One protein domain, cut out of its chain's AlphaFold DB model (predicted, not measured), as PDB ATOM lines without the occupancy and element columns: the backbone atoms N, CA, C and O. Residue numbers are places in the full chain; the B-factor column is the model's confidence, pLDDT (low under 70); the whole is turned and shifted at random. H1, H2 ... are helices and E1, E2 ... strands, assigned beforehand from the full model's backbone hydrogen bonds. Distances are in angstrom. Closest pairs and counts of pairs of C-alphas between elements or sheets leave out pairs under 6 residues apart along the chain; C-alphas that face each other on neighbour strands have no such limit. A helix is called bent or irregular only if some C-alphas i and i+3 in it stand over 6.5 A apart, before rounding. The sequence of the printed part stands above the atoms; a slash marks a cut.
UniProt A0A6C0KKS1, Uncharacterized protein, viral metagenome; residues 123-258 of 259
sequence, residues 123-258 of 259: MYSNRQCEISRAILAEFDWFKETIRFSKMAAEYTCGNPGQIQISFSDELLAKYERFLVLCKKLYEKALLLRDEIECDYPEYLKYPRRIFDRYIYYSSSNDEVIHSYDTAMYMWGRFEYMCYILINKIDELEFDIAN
ATOM      1  N   MET A 123     112.732 239.490 267.355       85.19
ATOM      2  CA  MET A 123     113.146 239.181 268.725       85.19
ATOM      3  C   MET A 123     111.951 239.153 269.681       85.19
ATOM      4  O   MET A 123     111.154 240.094 269.717       85.19
ATOM      5  N   TYR A 124     111.861 238.107 270.502       85.44
ATOM      6  CA  TYR A 124     110.957 238.023 271.650       85.44
ATOM      7  C   TYR A 124     111.699 237.443 272.856       85.44
ATOM      8  O   TYR A 124     112.229 236.337 272.792       85.44
ATOM      9  N   SER A 125     111.736 238.175 273.974       83.94
ATOM     10  CA  SER A 125     112.417 237.746 275.211       83.94
ATOM     11  C   SER A 125     113.861 237.264 274.979       83.94
ATOM     12  O   SER A 125     114.259 236.208 275.468       83.94
ATOM     13  N   ASN A 126     114.631 238.019 274.186       80.94
ATOM     14  CA  ASN A 126     116.010 237.705 273.776       80.94
ATOM     15  C   ASN A 126     116.174 236.415 272.953       80.94
ATOM     16  O   ASN A 126     117.287 235.920 272.800       80.94
ATOM     17  N   ARG A 127     115.086 235.872 272.399       83.38
ATOM     18  CA  ARG A 127     115.124 234.762 271.445       83.38
ATOM     19  C   ARG A 127     114.770 235.266 270.058       83.38
ATOM     20  O   ARG A 127     113.825 236.039 269.907       83.38
ATOM     21  N   GLN A 128     115.521 234.803 269.067       87.31
ATOM     22  CA  GLN A 128     115.178 234.994 267.669       87.31
ATOM     23  C   GLN A 128     114.040 234.040 267.311       87.31
ATOM     24  O   GLN A 128     114.122 232.830 267.525       87.31
ATOM     25  N   CYS A 129     112.963 234.610 266.799       89.00
ATOM     26  CA  CYS A 129     111.775 233.921 266.337       89.00
ATOM     27  C   CYS A 129     111.644 234.101 264.827       89.00
ATOM     28  O   CYS A 129     112.058 235.118 264.266       89.00
ATOM     29  N   GLU A 130     111.048 233.109 264.180       94.00
ATOM     30  CA  GLU A 130     110.858 233.064 262.735       94.00
ATOM     31  C   GLU A 130     109.388 233.305 262.381       94.00
ATOM     32  O   GLU A 130     108.478 232.817 263.056       94.00
ATOM     33  N   ILE A 131     109.164 234.057 261.310       94.50
ATOM     34  CA  ILE A 131     107.878 234.175 260.632       94.50
ATOM     35  C   ILE A 131     107.850 233.091 259.568       94.50
ATOM     36  O   ILE A 131     108.513 233.187 258.541       94.50
ATOM     37  N   SER A 132     107.096 232.037 259.844       93.56
ATOM     38  CA  SER A 132     106.901 230.908 258.942       93.56
ATOM     39  C   SER A 132     105.461 230.425 259.034       93.56
ATOM     40  O   SER A 132     104.691 230.873 259.884       93.56
ATOM     41  N   ARG A 133     105.089 229.444 258.210       93.25
ATOM     42  CA  ARG A 133     103.746 228.838 258.230       93.25
ATOM     43  C   ARG A 133     103.341 228.276 259.599       93.25
ATOM     44  O   ARG A 133     102.149 228.161 259.866       93.25
ATOM     45  N   ALA A 134     104.294 227.985 260.488       92.88
ATOM     46  CA  ALA A 134     104.007 227.526 261.846       92.88
ATOM     47  C   ALA A 134     103.220 228.555 262.679       92.88
ATOM     48  O   ALA A 134     102.445 228.166 263.553       92.88
ATOM     49  N   ILE A 135     103.359 229.856 262.393       93.81
ATOM     50  CA  ILE A 135     102.660 230.907 263.148       93.81
ATOM     51  C   ILE A 135     101.151 230.921 262.880       93.81
ATOM     52  O   ILE A 135     100.405 231.482 263.677       93.81
ATOM     53  N   LEU A 136     100.678 230.277 261.807       93.69
ATOM     54  CA  LEU A 136      99.245 230.167 261.512       93.69
ATOM     55  C   LEU A 136      98.492 229.431 262.631       93.69
ATOM     56  O   LEU A 136      97.376 229.810 262.968       93.69
ATOM     57  N   ALA A 137      99.142 228.475 263.304       94.94
ATOM     58  CA  ALA A 137      98.561 227.795 264.460       94.94
ATOM     59  C   ALA A 137      98.302 228.745 265.650       94.94
ATOM     60  O   ALA A 137      97.371 228.529 266.428       94.94
ATOM     61  N   GLU A 138      99.097 229.812 265.798       94.44
ATOM     62  CA  GLU A 138      98.868 230.850 266.813       94.44
ATOM     63  C   GLU A 138      97.650 231.712 266.454       94.44
ATOM     64  O   GLU A 138      96.852 232.060 267.326       94.44
ATOM     65  N   PHE A 139      97.465 232.007 265.164       95.81
ATOM     66  CA  PHE A 139      96.294 232.727 264.663       95.81
ATOM     67  C   PHE A 139      95.005 231.936 264.843       95.81
ATOM     68  O   PHE A 139      94.022 232.503 265.328       95.81
ATOM     69  N   ASP A 140      95.017 230.645 264.512       96.12
ATOM     70  CA  ASP A 140      93.877 229.749 264.710       96.12
ATOM     71  C   ASP A 140      93.517 229.637 266.191       96.12
ATOM     72  O   ASP A 140      92.360 229.816 266.572       96.12
ATOM     73  N   TRP A 141      94.517 229.426 267.054       95.62
ATOM     74  CA  TRP A 141      94.304 229.401 268.500       95.62
ATOM     75  C   TRP A 141      93.638 230.688 269.003       95.62
ATOM     76  O   TRP A 141      92.675 230.637 269.777       95.62
ATOM     77  N   PHE A 142      94.131 231.847 268.570       96.06
ATOM     78  CA  PHE A 142      93.605 233.116 269.053       96.06
ATOM     79  C   PHE A 142      92.204 233.413 268.499       96.06
ATOM     80  O   PHE A 142      91.346 233.917 269.227       96.06
ATOM     81  N   LYS A 143      91.920 233.019 267.253       96.44
ATOM     82  CA  LYS A 143      90.579 233.081 266.654       96.44
ATOM     83  C   LYS A 143      89.558 232.302 267.474       96.44
ATOM     84  O   LYS A 143      88.489 232.823 267.796       96.44
ATOM     85  N   GLU A 144      89.897 231.067 267.834       94.94
ATOM     86  CA  GLU A 144      89.037 230.224 268.664       94.94
ATOM     87  C   GLU A 144      88.891 230.790 270.079       94.94
ATOM     88  O   GLU A 144      87.813 230.714 270.662       94.94
ATOM     89  N   THR A 145      89.923 231.457 270.598       92.62
ATOM     90  CA  THR A 145      89.849 232.161 271.885       92.62
ATOM     91  C   THR A 145      88.845 233.319 271.844       92.62
ATOM     92  O   THR A 145      87.986 233.410 272.720       92.62
ATOM     93  N   ILE A 146      88.873 234.166 270.804       92.75
ATOM     94  CA  ILE A 146      87.890 235.252 270.616       92.75
ATOM     95  C   ILE A 146      86.464 234.682 270.542       92.75
ATOM     96  O   ILE A 146      85.551 235.189 271.201       92.75
ATOM     97  N   ARG A 147      86.270 233.610 269.761       92.56
ATOM     98  CA  ARG A 147      84.973 232.930 269.605       92.56
ATOM     99  C   ARG A 147      84.459 232.372 270.922       92.56
ATOM    100  O   ARG A 147      83.313 232.632 271.282       92.56
ATOM    101  N   PHE A 148      85.308 231.653 271.647       89.88
ATOM    102  CA  PHE A 148      84.966 231.083 272.942       89.88
ATOM    103  C   PHE A 148      84.555 232.171 273.940       89.88
ATOM    104  O   PHE A 148      83.507 232.059 274.574       89.88
ATOM    105  N   SER A 149      85.326 233.258 274.027       88.25
ATOM    106  CA  SER A 149      85.023 234.372 274.928       88.25
ATOM    107  C   SER A 149      83.702 235.063 274.580       88.25
ATOM    108  O   SER A 149      82.942 235.397 275.490       88.25
ATOM    109  N   LYS A 150      83.367 235.209 273.289       88.81
ATOM    110  CA  LYS A 150      82.038 235.685 272.866       88.81
ATOM    111  C   LYS A 150      80.926 234.722 273.281       88.81
ATOM    112  O   LYS A 150      79.964 235.160 273.901       88.81
ATOM    113  N   MET A 151      81.059 233.433 272.969       87.69
ATOM    114  CA  MET A 151      80.035 232.432 273.298       87.69
ATOM    115  C   MET A 151      79.762 232.379 274.802       87.69
ATOM    116  O   MET A 151      78.613 232.300 275.238       87.69
ATOM    117  N   ALA A 152      80.819 232.447 275.606       84.25
ATOM    118  CA  ALA A 152      80.689 232.475 277.048       84.25
ATOM    119  C   ALA A 152      80.023 233.768 277.540       84.25
ATOM    120  O   ALA A 152      79.155 233.684 278.406       84.25
ATOM    121  N   ALA A 153      80.356 234.932 276.961       83.50
ATOM    122  CA  ALA A 153      79.687 236.199 277.266       83.50
ATOM    123  C   ALA A 153      78.179 236.145 276.950       83.50
ATOM    124  O   ALA A 153      77.362 236.488 277.807       83.50
ATOM    125  N   GLU A 154      77.800 235.636 275.775       84.75
ATOM    126  CA  GLU A 154      76.398 235.453 275.364       84.75
ATOM    127  C   GLU A 154      75.638 234.528 276.325       84.75
ATOM    128  O   GLU A 154      74.524 234.845 276.751       84.75
ATOM    129  N   TYR A 155      76.256 233.416 276.730       80.75
ATOM    130  CA  TYR A 155      75.660 232.492 277.691       80.75
ATOM    131  C   TYR A 155      75.433 233.147 279.058       80.75
ATOM    132  O   TYR A 155      74.372 232.974 279.663       80.75
ATOM    133  N   THR A 156      76.405 233.925 279.541       75.69
ATOM    134  CA  THR A 156      76.314 234.615 280.834       75.69
ATOM    135  C   THR A 156      75.331 235.779 280.844       75.69
ATOM    136  O   THR A 156      74.697 235.997 281.873       75.69
ATOM    137  N   CYS A 157      75.121 236.478 279.722       70.69
ATOM    138  CA  CYS A 157      74.047 237.471 279.613       70.69
ATOM    139  C   CYS A 157      72.662 236.817 279.755       70.69
ATOM    140  O   CYS A 157      71.760 237.404 280.350       70.69
ATOM    141  N   GLY A 158      72.499 235.584 279.258       69.94
ATOM    142  CA  GLY A 158      71.276 234.796 279.440       69.94
ATOM    143  C   GLY A 158      71.146 234.128 280.815       69.94
ATOM    144  O   GLY A 158      70.029 233.850 281.246       69.94
ATOM    145  N   ASN A 159      72.264 233.872 281.504       65.94
ATOM    146  CA  ASN A 159      72.322 233.170 282.793       65.94
ATOM    147  C   ASN A 159      73.388 233.791 283.723       65.94
ATOM    148  O   ASN A 159      74.465 233.207 283.921       65.94
ATOM    149  N   PRO A 160      73.128 234.982 284.295       65.75
ATOM    150  CA  PRO A 160      74.113 235.689 285.107       65.75
ATOM    151  C   PRO A 160      74.523 234.866 286.340       65.75
ATOM    152  O   PRO A 160      73.682 234.401 287.105       65.75
ATOM    153  N   GLY A 161      75.837 234.695 286.528       62.38
ATOM    154  CA  GLY A 161      76.438 234.022 287.689       62.38
ATOM    155  C   GLY A 161      76.845 232.553 287.499       62.38
ATOM    156  O   GLY A 161      77.369 231.965 288.441       62.38
ATOM    157  N   GLN A 162      76.641 231.951 286.320       59.25
ATOM    158  CA  GLN A 162      76.945 230.524 286.103       59.25
ATOM    159  C   GLN A 162      78.351 230.210 285.575       59.25
ATOM    160  O   GLN A 162      78.808 229.081 285.739       59.25
ATOM    161  N   ILE A 163      79.046 231.159 284.943       63.41
ATOM    162  CA  ILE A 163      80.359 230.905 284.332       63.41
ATOM    163  C   ILE A 163      81.301 232.056 284.661       63.41
ATOM    164  O   ILE A 163      81.009 233.202 284.342       63.41
ATOM    165  N   GLN A 164      82.448 231.732 285.255       64.88
ATOM    166  CA  GLN A 164      83.586 232.635 285.388       64.88
ATOM    167  C   GLN A 164      84.725 232.064 284.545       64.88
ATOM    168  O   GLN A 164      85.252 230.992 284.846       64.88
ATOM    169  N   ILE A 165      85.087 232.755 283.464       69.19
ATOM    170  CA  ILE A 165      86.242 232.363 282.652       69.19
ATOM    171  C   ILE A 165      87.488 232.910 283.333       69.19
ATOM    172  O   ILE A 165      87.595 234.113 283.561       69.19
ATOM    173  N   SER A 166      88.433 232.030 283.635       76.25
ATOM    174  CA  SER A 166      89.783 232.417 284.027       76.25
ATOM    175  C   SER A 166      90.773 231.742 283.089       76.25
ATOM    176  O   SER A 166      90.628 230.566 282.756       76.25
ATOM    177  N   PHE A 167      91.752 232.510 282.622       81.94
ATOM    178  CA  PHE A 167      92.849 231.991 281.818       81.94
ATOM    179  C   PHE A 167      93.997 231.599 282.744       81.94
ATOM    180  O   PHE A 167      94.302 232.315 283.696       81.94
ATOM    181  N   SER A 168      94.629 230.458 282.467       87.62
ATOM    182  CA  SER A 168      95.839 230.047 283.177       87.62
ATOM    183  C   SER A 168      97.013 230.972 282.842       87.62
ATOM    184  O   SER A 168      97.053 231.566 281.762       87.62
ATOM    185  N   ASP A 169      98.015 231.026 283.721       89.69
ATOM    186  CA  ASP A 169      99.251 231.790 283.487       89.69
ATOM    187  C   ASP A 169      99.932 231.409 282.162       89.69
ATOM    188  O   ASP A 169     100.500 232.254 281.469       89.69
ATOM    189  N   GLU A 170      99.831 230.140 281.763       91.62
ATOM    190  CA  GLU A 170     100.348 229.649 280.486       91.62
ATOM    191  C   GLU A 170      99.628 230.279 279.284       91.62
ATOM    192  O   GLU A 170     100.278 230.700 278.320       91.62
ATOM    193  N   LEU A 171      98.296 230.388 279.341       90.19
ATOM    194  CA  LEU A 171      97.497 231.023 278.292       90.19
ATOM    195  C   LEU A 171      97.734 232.532 278.244       90.19
ATOM    196  O   LEU A 171      97.829 233.091 277.151       90.19
ATOM    197  N   LEU A 172      97.898 233.178 279.398       91.81
ATOM    198  CA  LEU A 172      98.261 234.592 279.468       91.81
ATOM    199  C   LEU A 172      99.638 234.834 278.843       91.81
ATOM    200  O   LEU A 172      99.786 235.705 277.988       91.81
ATOM    201  N   ALA A 173     100.634 234.006 279.165       92.00
ATOM    202  CA  ALA A 173     101.949 234.085 278.537       92.00
ATOM    203  C   ALA A 173     101.887 233.830 277.019       92.00
ATOM    204  O   ALA A 173     102.622 234.458 276.253       92.00
ATOM    205  N   LYS A 174     101.015 232.919 276.566       94.69
ATOM    206  CA  LYS A 174     100.771 232.678 275.137       94.69
ATOM    207  C   LYS A 174     100.133 233.888 274.453       94.69
ATOM    208  O   LYS A 174     100.577 234.279 273.377       94.69
ATOM    209  N   TYR A 175      99.166 234.526 275.096       95.06
ATOM    210  CA  TYR A 175      98.545 235.748 274.598       95.06
ATOM    211  C   TYR A 175      99.541 236.912 274.496       95.06
ATOM    212  O   TYR A 175      99.592 237.597 273.476       95.06
ATOM    213  N   GLU A 176     100.401 237.096 275.496       93.75
ATOM    214  CA  GLU A 176     101.448 238.124 275.452       93.75
ATOM    215  C   GLU A 176     102.427 237.900 274.288       93.75
ATOM    216  O   GLU A 176     102.804 238.851 273.596       93.75
ATOM    217  N   ARG A 177     102.785 236.639 274.001       93.94
ATOM    218  CA  ARG A 177     103.551 236.285 272.792       93.94
ATOM    219  C   ARG A 177     102.810 236.672 271.518       93.94
ATOM    220  O   ARG A 177     103.406 237.292 270.637       93.94
ATOM    221  N   PHE A 178     101.524 236.342 271.436       96.00
ATOM    222  CA  PHE A 178     100.687 236.661 270.283       96.00
ATOM    223  C   PHE A 178     100.602 238.175 270.031       96.00
ATOM    224  O   PHE A 178     100.766 238.624 268.898       96.00
ATOM    225  N   LEU A 179     100.452 238.994 271.077       95.31
ATOM    226  CA  LEU A 179     100.448 240.453 270.938       95.31
ATOM    227  C   LEU A 179     101.767 241.005 270.388       95.31
ATOM    228  O   LEU A 179     101.753 241.952 269.595       95.31
ATOM    229  N   VAL A 180     102.907 240.443 270.804       94.56
ATOM    230  CA  VAL A 180     104.206 240.829 270.239       94.56
ATOM    231  C   VAL A 180     104.295 240.414 268.774       94.56
ATOM    232  O   VAL A 180     104.699 241.237 267.952       94.56
ATOM    233  N   LEU A 181     103.857 239.200 268.430       96.12
ATOM    234  CA  LEU A 181     103.792 238.740 267.044       96.12
ATOM    235  C   LEU A 181     102.966 239.702 266.176       96.12
ATOM    236  O   LEU A 181     103.473 240.167 265.160       96.12
ATOM    237  N   CYS A 182     101.756 240.084 266.594       96.88
ATOM    238  CA  CYS A 182     100.917 241.052 265.877       96.88
ATOM    239  C   CYS A 182     101.650 242.368 265.578       96.88
ATOM    240  O   CYS A 182     101.635 242.844 264.443       96.88
ATOM    241  N   LYS A 183     102.334 242.937 266.579       94.88
ATOM    242  CA  LYS A 183     103.118 244.169 266.399       94.88
ATOM    243  C   LYS A 183     104.247 243.976 265.389       94.88
ATOM    244  O   LYS A 183     104.429 244.816 264.515       94.88
ATOM    245  N   LYS A 184     104.973 242.857 265.475       94.88
ATOM    246  CA  LYS A 184     106.079 242.555 264.557       94.88
ATOM    247  C   LYS A 184     105.611 242.281 263.136       94.88
ATOM    248  O   LYS A 184     106.283 242.706 262.204       94.88
ATOM    249  N   LEU A 185     104.451 241.654 262.959       96.25
ATOM    250  CA  LEU A 185     103.832 241.501 261.644       96.25
ATOM    251  C   LEU A 185     103.498 242.860 261.032       96.25
ATOM    252  O   LEU A 185     103.827 243.086 259.875       96.25
ATOM    253  N   TYR A 186     102.913 243.776 261.806       95.25
ATOM    254  CA  TYR A 186     102.609 245.122 261.320       95.25
ATOM    255  C   TYR A 186     103.872 245.904 260.932       95.25
ATOM    256  O   TYR A 186     103.966 246.382 259.805       95.25
ATOM    257  N   GLU A 187     104.872 245.967 261.818       92.12
ATOM    258  CA  GLU A 187     106.156 246.637 261.545       92.12
ATOM    259  C   GLU A 187     106.820 246.110 260.263       92.12
ATOM    260  O   GLU A 187     107.325 246.885 259.456       92.12
ATOM    261  N   LYS A 188     106.807 244.790 260.057       93.19
ATOM    262  CA  LYS A 188     107.454 244.156 258.903       93.19
ATOM    263  C   LYS A 188     106.630 244.252 257.630       93.19
ATOM    264  O   LYS A 188     107.207 244.390 256.557       93.19
ATOM    265  N   ALA A 189     105.305 244.201 257.722       92.56
ATOM    266  CA  ALA A 189     104.435 244.394 256.569       92.56
ATOM    267  C   ALA A 189     104.605 245.802 255.971       92.56
ATOM    268  O   ALA A 189     104.566 245.943 254.751       92.56
ATOM    269  N   LEU A 190     104.896 246.809 256.804       89.31
ATOM    270  CA  LEU A 190     105.231 248.164 256.352       89.31
ATOM    271  C   LEU A 190     106.569 248.262 255.598       89.31
ATOM    272  O   LEU A 190     106.797 249.232 254.888       89.31
ATOM    273  N   LEU A 191     107.450 247.259 255.701       88.62
ATOM    274  CA  LEU A 191     108.651 247.182 254.857       88.62
ATOM    275  C   LEU A 191     108.322 246.738 253.424       88.62
ATOM    276  O   LEU A 191     109.148 246.892 252.530       88.62
ATOM    277  N   LEU A 192     107.146 246.138 253.218       86.69
ATOM    278  CA  LEU A 192     106.693 245.608 251.929       86.69
ATOM    279  C   LEU A 192     105.619 246.470 251.269       86.69
ATOM    280  O   LEU A 192     105.390 246.344 250.066       86.69
ATOM    281  N   ARG A 193     104.915 247.287 252.051       83.94
ATOM    282  CA  ARG A 193     103.829 248.150 251.590       83.94
ATOM    283  C   ARG A 193     103.872 249.468 252.343       83.94
ATOM    284  O   ARG A 193     103.968 249.458 253.564       83.94
ATOM    285  N   ASP A 194     103.692 250.568 251.620       73.88
ATOM    286  CA  ASP A 194     103.655 251.911 252.212       73.88
ATOM    287  C   ASP A 194     102.507 252.069 253.224       73.88
ATOM    288  O   ASP A 194     102.634 252.780 254.220       73.88
ATOM    289  N   GLU A 195     101.390 251.367 253.000       79.06
ATOM    290  CA  GLU A 195     100.241 251.366 253.898       79.06
ATOM    291  C   GLU A 195      99.530 250.003 253.929       79.06
ATOM    292  O   GLU A 195      99.484 249.261 252.943       79.06
ATOM    293  N   ILE A 196      98.952 249.684 255.090       86.00
ATOM    294  CA  ILE A 196      98.040 248.555 255.279       86.00
ATOM    295  C   ILE A 196      96.635 249.121 255.455       86.00
ATOM    296  O   ILE A 196      96.319 249.680 256.503       86.00
ATOM    297  N   GLU A 197      95.794 248.950 254.434       88.00
ATOM    298  CA  GLU A 197      94.401 249.393 254.464       88.00
ATOM    299  C   GLU A 197      93.657 248.742 255.640       88.00
ATOM    300  O   GLU A 197      93.553 247.509 255.750       88.00
ATOM    301  N   CYS A 198      93.172 249.588 256.545       89.88
ATOM    302  CA  CYS A 198      92.502 249.182 257.766       89.88
ATOM    303  C   CYS A 198      91.601 250.308 258.271       89.88
ATOM    304  O   CYS A 198      92.051 251.440 258.423       89.88
ATOM    305  N   ASP A 199      90.362 249.964 258.609       90.62
ATOM    306  CA  ASP A 199      89.373 250.913 259.132       90.62
ATOM    307  C   ASP A 199      89.715 251.398 260.555       90.62
ATOM    308  O   ASP A 199      89.184 252.406 261.014       90.62
ATOM    309  N   TYR A 200      90.620 250.692 261.248       89.69
ATOM    310  CA  TYR A 200      91.037 250.963 262.629       89.69
ATOM    311  C   TYR A 200      92.569 250.850 262.794       89.69
ATOM    312  O   TYR A 200      93.077 249.942 263.471       89.69
ATOM    313  N   PRO A 201      93.355 251.738 262.159       88.38
ATOM    314  CA  PRO A 201      94.818 251.646 262.127       88.38
ATOM    315  C   PRO A 201      95.469 251.744 263.518       88.38
ATOM    316  O   PRO A 201      96.570 251.234 263.744       88.38
ATOM    317  N   GLU A 202      94.797 252.354 264.493       86.88
ATOM    318  CA  GLU A 202      95.242 252.408 265.883       86.88
ATOM    319  C   GLU A 202      95.349 251.020 266.527       86.88
ATOM    320  O   GLU A 202      96.229 250.800 267.365       86.88
ATOM    321  N   TYR A 203      94.507 250.065 266.121       91.31
ATOM    322  CA  TYR A 203      94.550 248.697 266.632       91.31
ATOM    323  C   TYR A 203      95.667 247.869 265.996       91.31
ATOM    324  O   TYR A 203      96.142 246.932 266.632       91.31
ATOM    325  N   LEU A 204      96.160 248.244 264.810       90.94
ATOM    326  CA  LEU A 204      97.370 247.640 264.239       90.94
ATOM    327  C   LEU A 204      98.608 247.975 265.083       90.94
ATOM    328  O   LEU A 204      99.416 247.100 265.392       90.94
ATOM    329  N   LYS A 205      98.712 249.233 265.531       89.56
ATOM    330  CA  LYS A 205      99.798 249.710 266.408       89.56
ATOM    331  C   LYS A 205      99.669 249.173 267.835       89.56
ATOM    332  O   LYS A 205     100.664 248.850 268.488       89.56
ATOM    333  N   TYR A 206      98.436 249.069 268.327       90.31
ATOM    334  CA  TYR A 206      98.138 248.701 269.709       90.31
ATOM    335  C   TYR A 206      97.095 247.569 269.782       90.31
ATOM    336  O   TYR A 206      95.993 247.799 270.290       90.31
ATOM    337  N   PRO A 207      97.436 246.330 269.360       93.81
ATOM    338  CA  PRO A 207      96.493 245.198 269.301       93.81
ATOM    339  C   PRO A 207      95.834 244.887 270.648       93.81
ATOM    340  O   PRO A 207      94.674 244.488 270.719       93.81
ATOM    341  N   ARG A 208      96.544 245.181 271.740       93.69
ATOM    342  CA  ARG A 208      96.051 245.078 273.114       93.69
ATOM    343  C   ARG A 208      94.694 245.773 273.326       93.69
ATOM    344  O   ARG A 208      93.833 245.238 274.014       93.69
ATOM    345  N   ARG A 209      94.479 246.945 272.710       90.31
ATOM    346  CA  ARG A 209      93.262 247.760 272.901       90.31
ATOM    347  C   ARG A 209      91.986 247.057 272.441       90.31
ATOM    348  O   ARG A 209      90.917 247.290 273.007       90.31
ATOM    349  N   ILE A 210      92.088 246.211 271.420       92.31
ATOM    350  CA  ILE A 210      90.945 245.446 270.927       92.31
ATOM    351  C   ILE A 210      90.891 244.054 271.560       92.31
ATOM    352  O   ILE A 210      89.800 243.585 271.865       92.31
ATOM    353  N   PHE A 211      92.035 243.433 271.842       93.75
ATOM    354  CA  PHE A 211      92.093 242.023 272.223       93.75
ATOM    355  C   PHE A 211      92.024 241.724 273.726       93.75
ATOM    356  O   PHE A 211      91.512 240.665 274.084       93.75
ATOM    357  N   ASP A 212      92.419 242.646 274.613       91.62
ATOM    358  CA  ASP A 212      92.442 242.374 276.064       91.62
ATOM    359  C   ASP A 212      91.069 241.991 276.622       91.62
ATOM    360  O   ASP A 212      90.977 241.171 277.532       91.62
ATOM    361  N   ARG A 213      89.994 242.523 276.036       88.00
ATOM    362  CA  ARG A 213      88.608 242.204 276.408       88.00
ATOM    363  C   ARG A 213      88.252 240.723 276.272       88.00
ATOM    364  O   ARG A 213      87.414 240.245 277.021       88.00
ATOM    365  N   TYR A 214      88.899 239.992 275.366       89.50
ATOM    366  CA  TYR A 214      88.633 238.564 275.156       89.50
ATOM    367  C   TYR A 214      89.462 237.666 276.077       89.50
ATOM    368  O   TYR A 214      89.193 236.471 276.139       89.50
ATOM    369  N   ILE A 215      90.449 238.229 276.779       89.19
ATOM    370  CA  ILE A 215      91.361 237.491 277.657       89.19
ATOM    371  C   ILE A 215      91.120 237.841 279.125       89.19
ATOM    372  O   ILE A 215      90.955 236.958 279.956       89.19
ATOM    373  N   TYR A 216      91.072 239.127 279.464       81.88
ATOM    374  CA  TYR A 216      91.052 239.576 280.858       81.88
ATOM    375  C   TYR A 216      89.656 239.909 281.388       81.88
ATOM    376  O   TYR A 216      89.448 239.902 282.599       81.88
ATOM    377  N   TYR A 217      88.689 240.200 280.517       71.00
ATOM    378  CA  TYR A 217      87.370 240.663 280.944       71.00
ATOM    379  C   TYR A 217      86.365 239.511 280.883       71.00
ATOM    380  O   TYR A 217      85.765 239.220 279.851       71.00
ATOM    381  N   SER A 218      86.212 238.820 282.015       55.53
ATOM    382  CA  SER A 218      85.338 237.660 282.154       55.53
ATOM    383  C   SER A 218      83.851 238.046 282.237       55.53
ATOM    384  O   SER A 218      83.444 238.823 283.099       55.53
ATOM    385  N   SER A 219      83.041 237.381 281.409       53.91
ATOM    386  CA  SER A 219      81.727 236.808 281.764       53.91
ATOM    387  C   SER A 219      80.505 237.700 282.051       53.91
ATOM    388  O   SER A 219      79.516 237.182 282.552       53.91
ATOM    389  N   SER A 220      80.486 238.991 281.717       55.12
ATOM    390  CA  SER A 220      79.210 239.749 281.680       55.12
ATOM    391  C   SER A 220      79.325 241.080 280.942       55.12
ATOM    392  O   SER A 220      78.781 242.089 281.391       55.12
ATOM    393  N   ASN A 221      80.127 241.133 279.880       64.75
ATOM    394  CA  ASN A 221      80.419 242.404 279.241       64.75
ATOM    395  C   ASN A 221      79.770 242.449 277.862       64.75
ATOM    396  O   ASN A 221      80.280 241.846 276.915       64.75
ATOM    397  N   ASP A 222      78.660 243.185 277.753       74.12
ATOM    398  CA  ASP A 222      78.038 243.530 276.472       74.12
ATOM    399  C   ASP A 222      79.094 244.035 275.479       74.12
ATOM    400  O   ASP A 222      79.020 243.741 274.289       74.12
ATOM    401  N   GLU A 223      80.146 244.706 275.952       78.31
ATOM    402  CA  GLU A 223      81.251 245.170 275.115       78.31
ATOM    403  C   GLU A 223      81.976 244.047 274.355       78.31
ATOM    404  O   GLU A 223      82.437 244.289 273.240       78.31
ATOM    405  N   VAL A 224      82.087 242.828 274.900       82.94
ATOM    406  CA  VAL A 224      82.694 241.672 274.200       82.94
ATOM    407  C   VAL A 224      81.832 241.270 273.005       82.94
ATOM    408  O   VAL A 224      82.357 241.006 271.926       82.94
ATOM    409  N   ILE A 225      80.510 241.282 273.171       83.44
ATOM    410  CA  ILE A 225      79.560 240.961 272.101       83.44
ATOM    411  C   ILE A 225      79.588 242.068 271.039       83.44
ATOM    412  O   ILE A 225      79.755 241.780 269.854       83.44
ATOM    413  N   HIS A 226      79.498 243.333 271.460       86.50
ATOM    414  CA  HIS A 226      79.425 244.487 270.559       86.50
ATOM    415  C   HIS A 226      80.718 244.731 269.772       86.50
ATOM    416  O   HIS A 226      80.670 245.248 268.660       86.50
ATOM    417  N   SER A 227      81.878 244.371 270.325       90.19
ATOM    418  CA  SER A 227      83.172 244.565 269.655       90.19
ATOM    419  C   SER A 227      83.680 243.330 268.907       90.19
ATOM    420  O   SER A 227      84.794 243.369 268.379       90.19
ATOM    421  N   TYR A 228      82.899 242.244 268.847       93.00
ATOM    422  CA  TYR A 228      83.307 240.991 268.204       93.00
ATOM    423  C   TYR A 228      83.632 241.168 266.729       93.00
ATOM    424  O   TYR A 228      84.688 240.725 266.283       93.00
ATOM    425  N   ASP A 229      82.767 241.850 265.982       94.94
ATOM    426  CA  ASP A 229      82.973 242.035 264.546       94.94
ATOM    427  C   ASP A 229      84.230 242.870 264.279       94.94
ATOM    428  O   ASP A 229      85.043 242.512 263.427       94.94
ATOM    429  N   THR A 230      84.470 243.912 265.085       94.88
ATOM    430  CA  THR A 230      85.713 244.694 265.042       94.88
ATOM    431  C   THR A 230      86.930 243.836 265.388       94.88
ATOM    432  O   THR A 230      87.944 243.907 264.701       94.88
ATOM    433  N   ALA A 231      86.857 242.994 266.419       95.25
ATOM    434  CA  ALA A 231      87.969 242.128 266.805       95.25
ATOM    435  C   ALA A 231      88.283 241.072 265.739       95.25
ATOM    436  O   ALA A 231      89.451 240.857 265.425       95.25
ATOM    437  N   MET A 232      87.258 240.463 265.141       97.19
ATOM    438  CA  MET A 232      87.405 239.507 264.043       97.19
ATOM    439  C   MET A 232      87.953 240.168 262.780       97.19
ATOM    440  O   MET A 232      88.819 239.595 262.118       97.19
ATOM    441  N   TYR A 233      87.503 241.384 262.473       97.00
ATOM    442  CA  TYR A 233      88.073 242.194 261.404       97.00
ATOM    443  C   TYR A 233      89.563 242.458 261.650       97.00
ATOM    444  O   TYR A 233      90.389 242.186 260.780       97.00
ATOM    445  N   MET A 234      89.926 242.921 262.851       97.00
ATOM    446  CA  MET A 234      91.322 243.195 263.201       97.00
ATOM    447  C   MET A 234      92.183 241.933 263.178       97.00
ATOM    448  O   MET A 234      93.293 241.965 262.653       97.00
ATOM    449  N   TRP A 235      91.672 240.813 263.692       97.00
ATOM    450  CA  TRP A 235      92.323 239.508 263.590       97.00
ATOM    451  C   TRP A 235      92.616 239.151 262.128       97.00
ATOM    452  O   TRP A 235      93.758 238.831 261.799       97.00
ATOM    453  N   GLY A 236      91.632 239.315 261.238       96.81
ATOM    454  CA  GLY A 236      91.794 239.069 259.803       96.81
ATOM    455  C   GLY A 236      92.835 239.980 259.148       96.81
ATOM    456  O   GLY A 236      93.545 239.551 258.243       96.81
ATOM    457  N   ARG A 237      93.006 241.220 259.629       96.75
ATOM    458  CA  ARG A 237      94.073 242.119 259.148       96.75
ATOM    459  C   ARG A 237      95.460 241.635 259.559       96.75
ATOM    460  O   ARG A 237      96.375 241.666 258.741       96.75
ATOM    461  N   PHE A 238      95.622 241.148 260.788       97.25
ATOM    462  CA  PHE A 238      96.884 240.537 261.214       97.25
ATOM    463  C   PHE A 238      97.178 239.234 260.462       97.25
ATOM    464  O   PHE A 238      98.321 239.011 260.062       97.25
ATOM    465  N   GLU A 239      96.158 238.413 260.213       96.75
ATOM    466  CA  GLU A 239      96.284 237.188 259.419       96.75
ATOM    467  C   GLU A 239      96.682 237.509 257.967       96.75
ATOM    468  O   GLU A 239      97.589 236.899 257.407       96.75
ATOM    469  N   TYR A 240      96.077 238.533 257.369       95.56
ATOM    470  CA  TYR A 240      96.451 239.010 256.040       95.56
ATOM    471  C   TYR A 240      97.921 239.455 255.967       95.56
ATOM    472  O   TYR A 240      98.640 239.054 255.052       95.56
ATOM    473  N   MET A 241      98.396 240.235 256.945       96.31
ATOM    474  CA  MET A 241      99.808 240.642 257.016       96.31
ATOM    475  C   MET A 241     100.747 239.440 257.159       96.31
ATOM    476  O   MET A 241     101.809 239.412 256.540       96.31
ATOM    477  N   CYS A 242     100.340 238.429 257.930       96.25
ATOM    478  CA  CYS A 242     101.045 237.156 258.029       96.25
ATOM    479  C   CYS A 242     101.185 236.482 256.653       96.25
ATOM    480  O   CYS A 242     102.299 236.134 256.263       96.25
ATOM    481  N   TYR A 243     100.106 236.390 255.870       95.88
ATOM    482  CA  TYR A 243     100.173 235.831 254.516       95.88
ATOM    483  C   TYR A 243     101.045 236.648 253.559       95.88
ATOM    484  O   TYR A 243     101.792 236.053 252.784       95.88
ATOM    485  N   ILE A 244     100.995 237.985 253.611       94.50
ATOM    486  CA  ILE A 244     101.891 238.835 252.808       94.50
ATOM    487  C   ILE A 244     103.352 238.480 253.097       94.50
ATOM    488  O   ILE A 244     104.133 238.271 252.170       94.50
ATOM    489  N   LEU A 245     103.706 238.410 254.381       96.19
ATOM    490  CA  LEU A 245     105.074 238.150 254.812       96.19
ATOM    491  C   LEU A 245     105.520 236.737 254.446       96.19
ATOM    492  O   LEU A 245     106.582 236.598 253.855       96.19
ATOM    493  N   ILE A 246     104.708 235.712 254.728       96.44
ATOM    494  CA  ILE A 246     105.022 234.319 254.373       96.44
ATOM    495  C   ILE A 246     105.244 234.187 252.868       96.44
ATOM    496  O   ILE A 246     106.253 233.631 252.456       96.44
ATOM    497  N   ASN A 247     104.347 234.734 252.045       94.75
ATOM    498  CA  ASN A 247     104.487 234.628 250.594       94.75
ATOM    499  C   ASN A 247     105.765 235.310 250.098       94.75
ATOM    500  O   ASN A 247     106.442 234.763 249.234       94.75
ATOM    501  N   LYS A 248     106.117 236.479 250.654       93.69
ATOM    502  CA  LYS A 248     107.350 237.166 250.262       93.69
ATOM    503  C   LYS A 248     108.602 236.452 250.769       93.69
ATOM    504  O   LYS A 248     109.611 236.451 250.079       93.69
ATOM    505  N   ILE A 249     108.551 235.853 251.956       95.00
ATOM    506  CA  ILE A 249     109.631 235.014 252.487       95.00
ATOM    507  C   ILE A 249     109.850 233.814 251.563       95.00
ATOM    508  O   ILE A 249     110.973 233.623 251.112       95.00
ATOM    509  N   ASP A 250     108.786 233.082 251.226       92.75
ATOM    510  CA  ASP A 250     108.842 231.921 250.331       92.75
ATOM    511  C   ASP A 250     109.407 232.313 248.944       92.75
ATOM    512  O   ASP A 250     110.233 231.594 248.385       92.75
ATOM    513  N   GLU A 251     109.002 233.470 248.402       90.75
ATOM    514  CA  GLU A 251     109.530 234.030 247.145       90.75
ATOM    515  C   GLU A 251     111.036 234.313 247.238       90.75
ATOM    516  O   GLU A 251     111.811 233.830 246.416       90.75
ATOM    517  N   LEU A 252     111.471 235.037 248.273       87.25
ATOM    518  CA  LEU A 252     112.880 235.382 248.464       87.25
ATOM    519  C   LEU A 252     113.751 234.141 248.692       87.25
ATOM    520  O   LEU A 252     114.860 234.067 248.172       87.25
ATOM    521  N   GLU A 253     113.269 233.163 249.458       89.38
ATOM    522  CA  GLU A 253     113.971 231.892 249.663       89.38
ATOM    523  C   GLU A 253     114.119 231.106 248.361       89.38
ATOM    524  O   GLU A 253     115.182 230.530 248.113       89.38
ATOM    525  N   PHE A 254     113.083 231.106 247.519       87.56
ATOM    526  CA  PHE A 254     113.134 230.483 246.202       87.56
ATOM    527  C   PHE A 254     114.168 231.159 245.296       87.56
ATOM    528  O   PHE A 254     114.989 230.454 244.707       87.56
ATOM    529  N   ASP A 255     114.169 232.492 245.233       80.94
ATOM    530  CA  ASP A 255     115.111 233.271 244.421       80.94
ATOM    531  C   ASP A 255     116.561 233.070 244.889       80.94
ATOM    532  O   ASP A 255     117.468 232.890 244.082       80.94
ATOM    533  N   ILE A 256     116.795 233.028 246.205       80.50
ATOM    534  CA  ILE A 256     118.129 232.777 246.778       80.50
ATOM    535  C   ILE A 256     118.612 231.358 246.458       80.50
ATOM    536  O   ILE A 256     119.802 231.148 246.216       80.50
ATOM    537  N   ALA A 257     117.711 230.373 246.475       80.25
ATOM    538  CA  ALA A 257     118.041 228.988 246.151       80.25
ATOM    539  C   ALA A 257     118.248 228.753 244.642       80.25
ATOM    540  O   ALA A 257     118.918 227.784 244.276       80.25
ATOM    541  N   ASN A 258     117.696 229.617 243.780       79.31
ATOM    542  CA  ASN A 258     117.733 229.501 242.318       79.31
ATOM    543  C   ASN A 258     118.178 230.827 241.649       79.31
ATOM    544  O   ASN A 258     117.359 231.455 240.974       79.31
TER     545      ASN A 258
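Overview. This is residues 123 to 258 of the 259 residues of an uncharacterized protein of viral metagenome (UniProt A0A6C0KKS1). Two long helices, H6 and H1, lie side by side with their lines only 6 degrees from each other, running opposite ways and shifted along their length, and the last turns of H6, residues 251 to 257, stick out at one end. H2 crosses over one side of this pair, packed on H6 with its last residues, while the short H3 and H4 cover the same side and H5 packs on the far part of H1. The printed part has 136 residues, with six named helices and one named strand in the order E1, H1, H2, H3, H4, H5, H6, and is mostly helix. It is only just compact, close to loose, with a radius of gyration of the C-alphas of 16.7 A, and its elongated outline spans 61 by 31 by 22 A.

Arrangement. Start at H6, residues 228 to 257, which touches H1, residues 133 to 158, at a shallow tilt of 6 degrees, opposite ways; the closest C-alphas, of Arg 133 and Ile 246, are 6.8 A apart. Look next at H2, residues 169 to 189, whose residues 182 to 189 touch H6 at a steep tilt of 62 degrees, closest at the C-alphas of Ala 189 and Met 241, 6.0 A. H1 and H2 are close but not clearly touching, with the closest C-alphas, of Glu 138 and Phe 178, 7.0 A apart. H3, residues 201 to 205, touches H2, closest at the C-alphas of Lys 183 and Lys 205, 6.5 A. H4, residues 208 to 214, touches H1 at a steep tilt of 57 degrees, closest at the C-alphas of Ser 149 and Tyr 214, 5.5 A. H4 is irregular, but only just: C-alphas 210 and 213 are 6.8 A apart. H5, residues 222 to 226, touches H1, closest at the C-alphas of Lys 150 and Ile 225, 5.9 A. E1, residues 127 to 130, pairs with no named strand and is apart from H1. In H2, H3, H5 and H6 every O i to N i+4 pair is within hydrogen-bond range; in H1 20 of 22 are, and in H4 1 of 3, beside 2 of 4 O i to N i+3 pairs.

Along the chain. Find C-alpha 228 at (83.307, 240.991, 268.204); from there H6 runs 42.9 A to C-alpha 257 at (118.041, 228.988, 246.151). H1 begins at C-alpha 133, (103.746, 228.838, 258.230), and is 39.2 A long, and H2 is 30.2 A.

Size, cuts and confidence. The two C-alphas farthest apart, of Gly 161 and Asn 258, are 61.5 A from each other. The printed part has no cut, and H2 to H3 is a long link of 11 residues. Confidence is under 70 at residues 158 to 165 and 218 to 221.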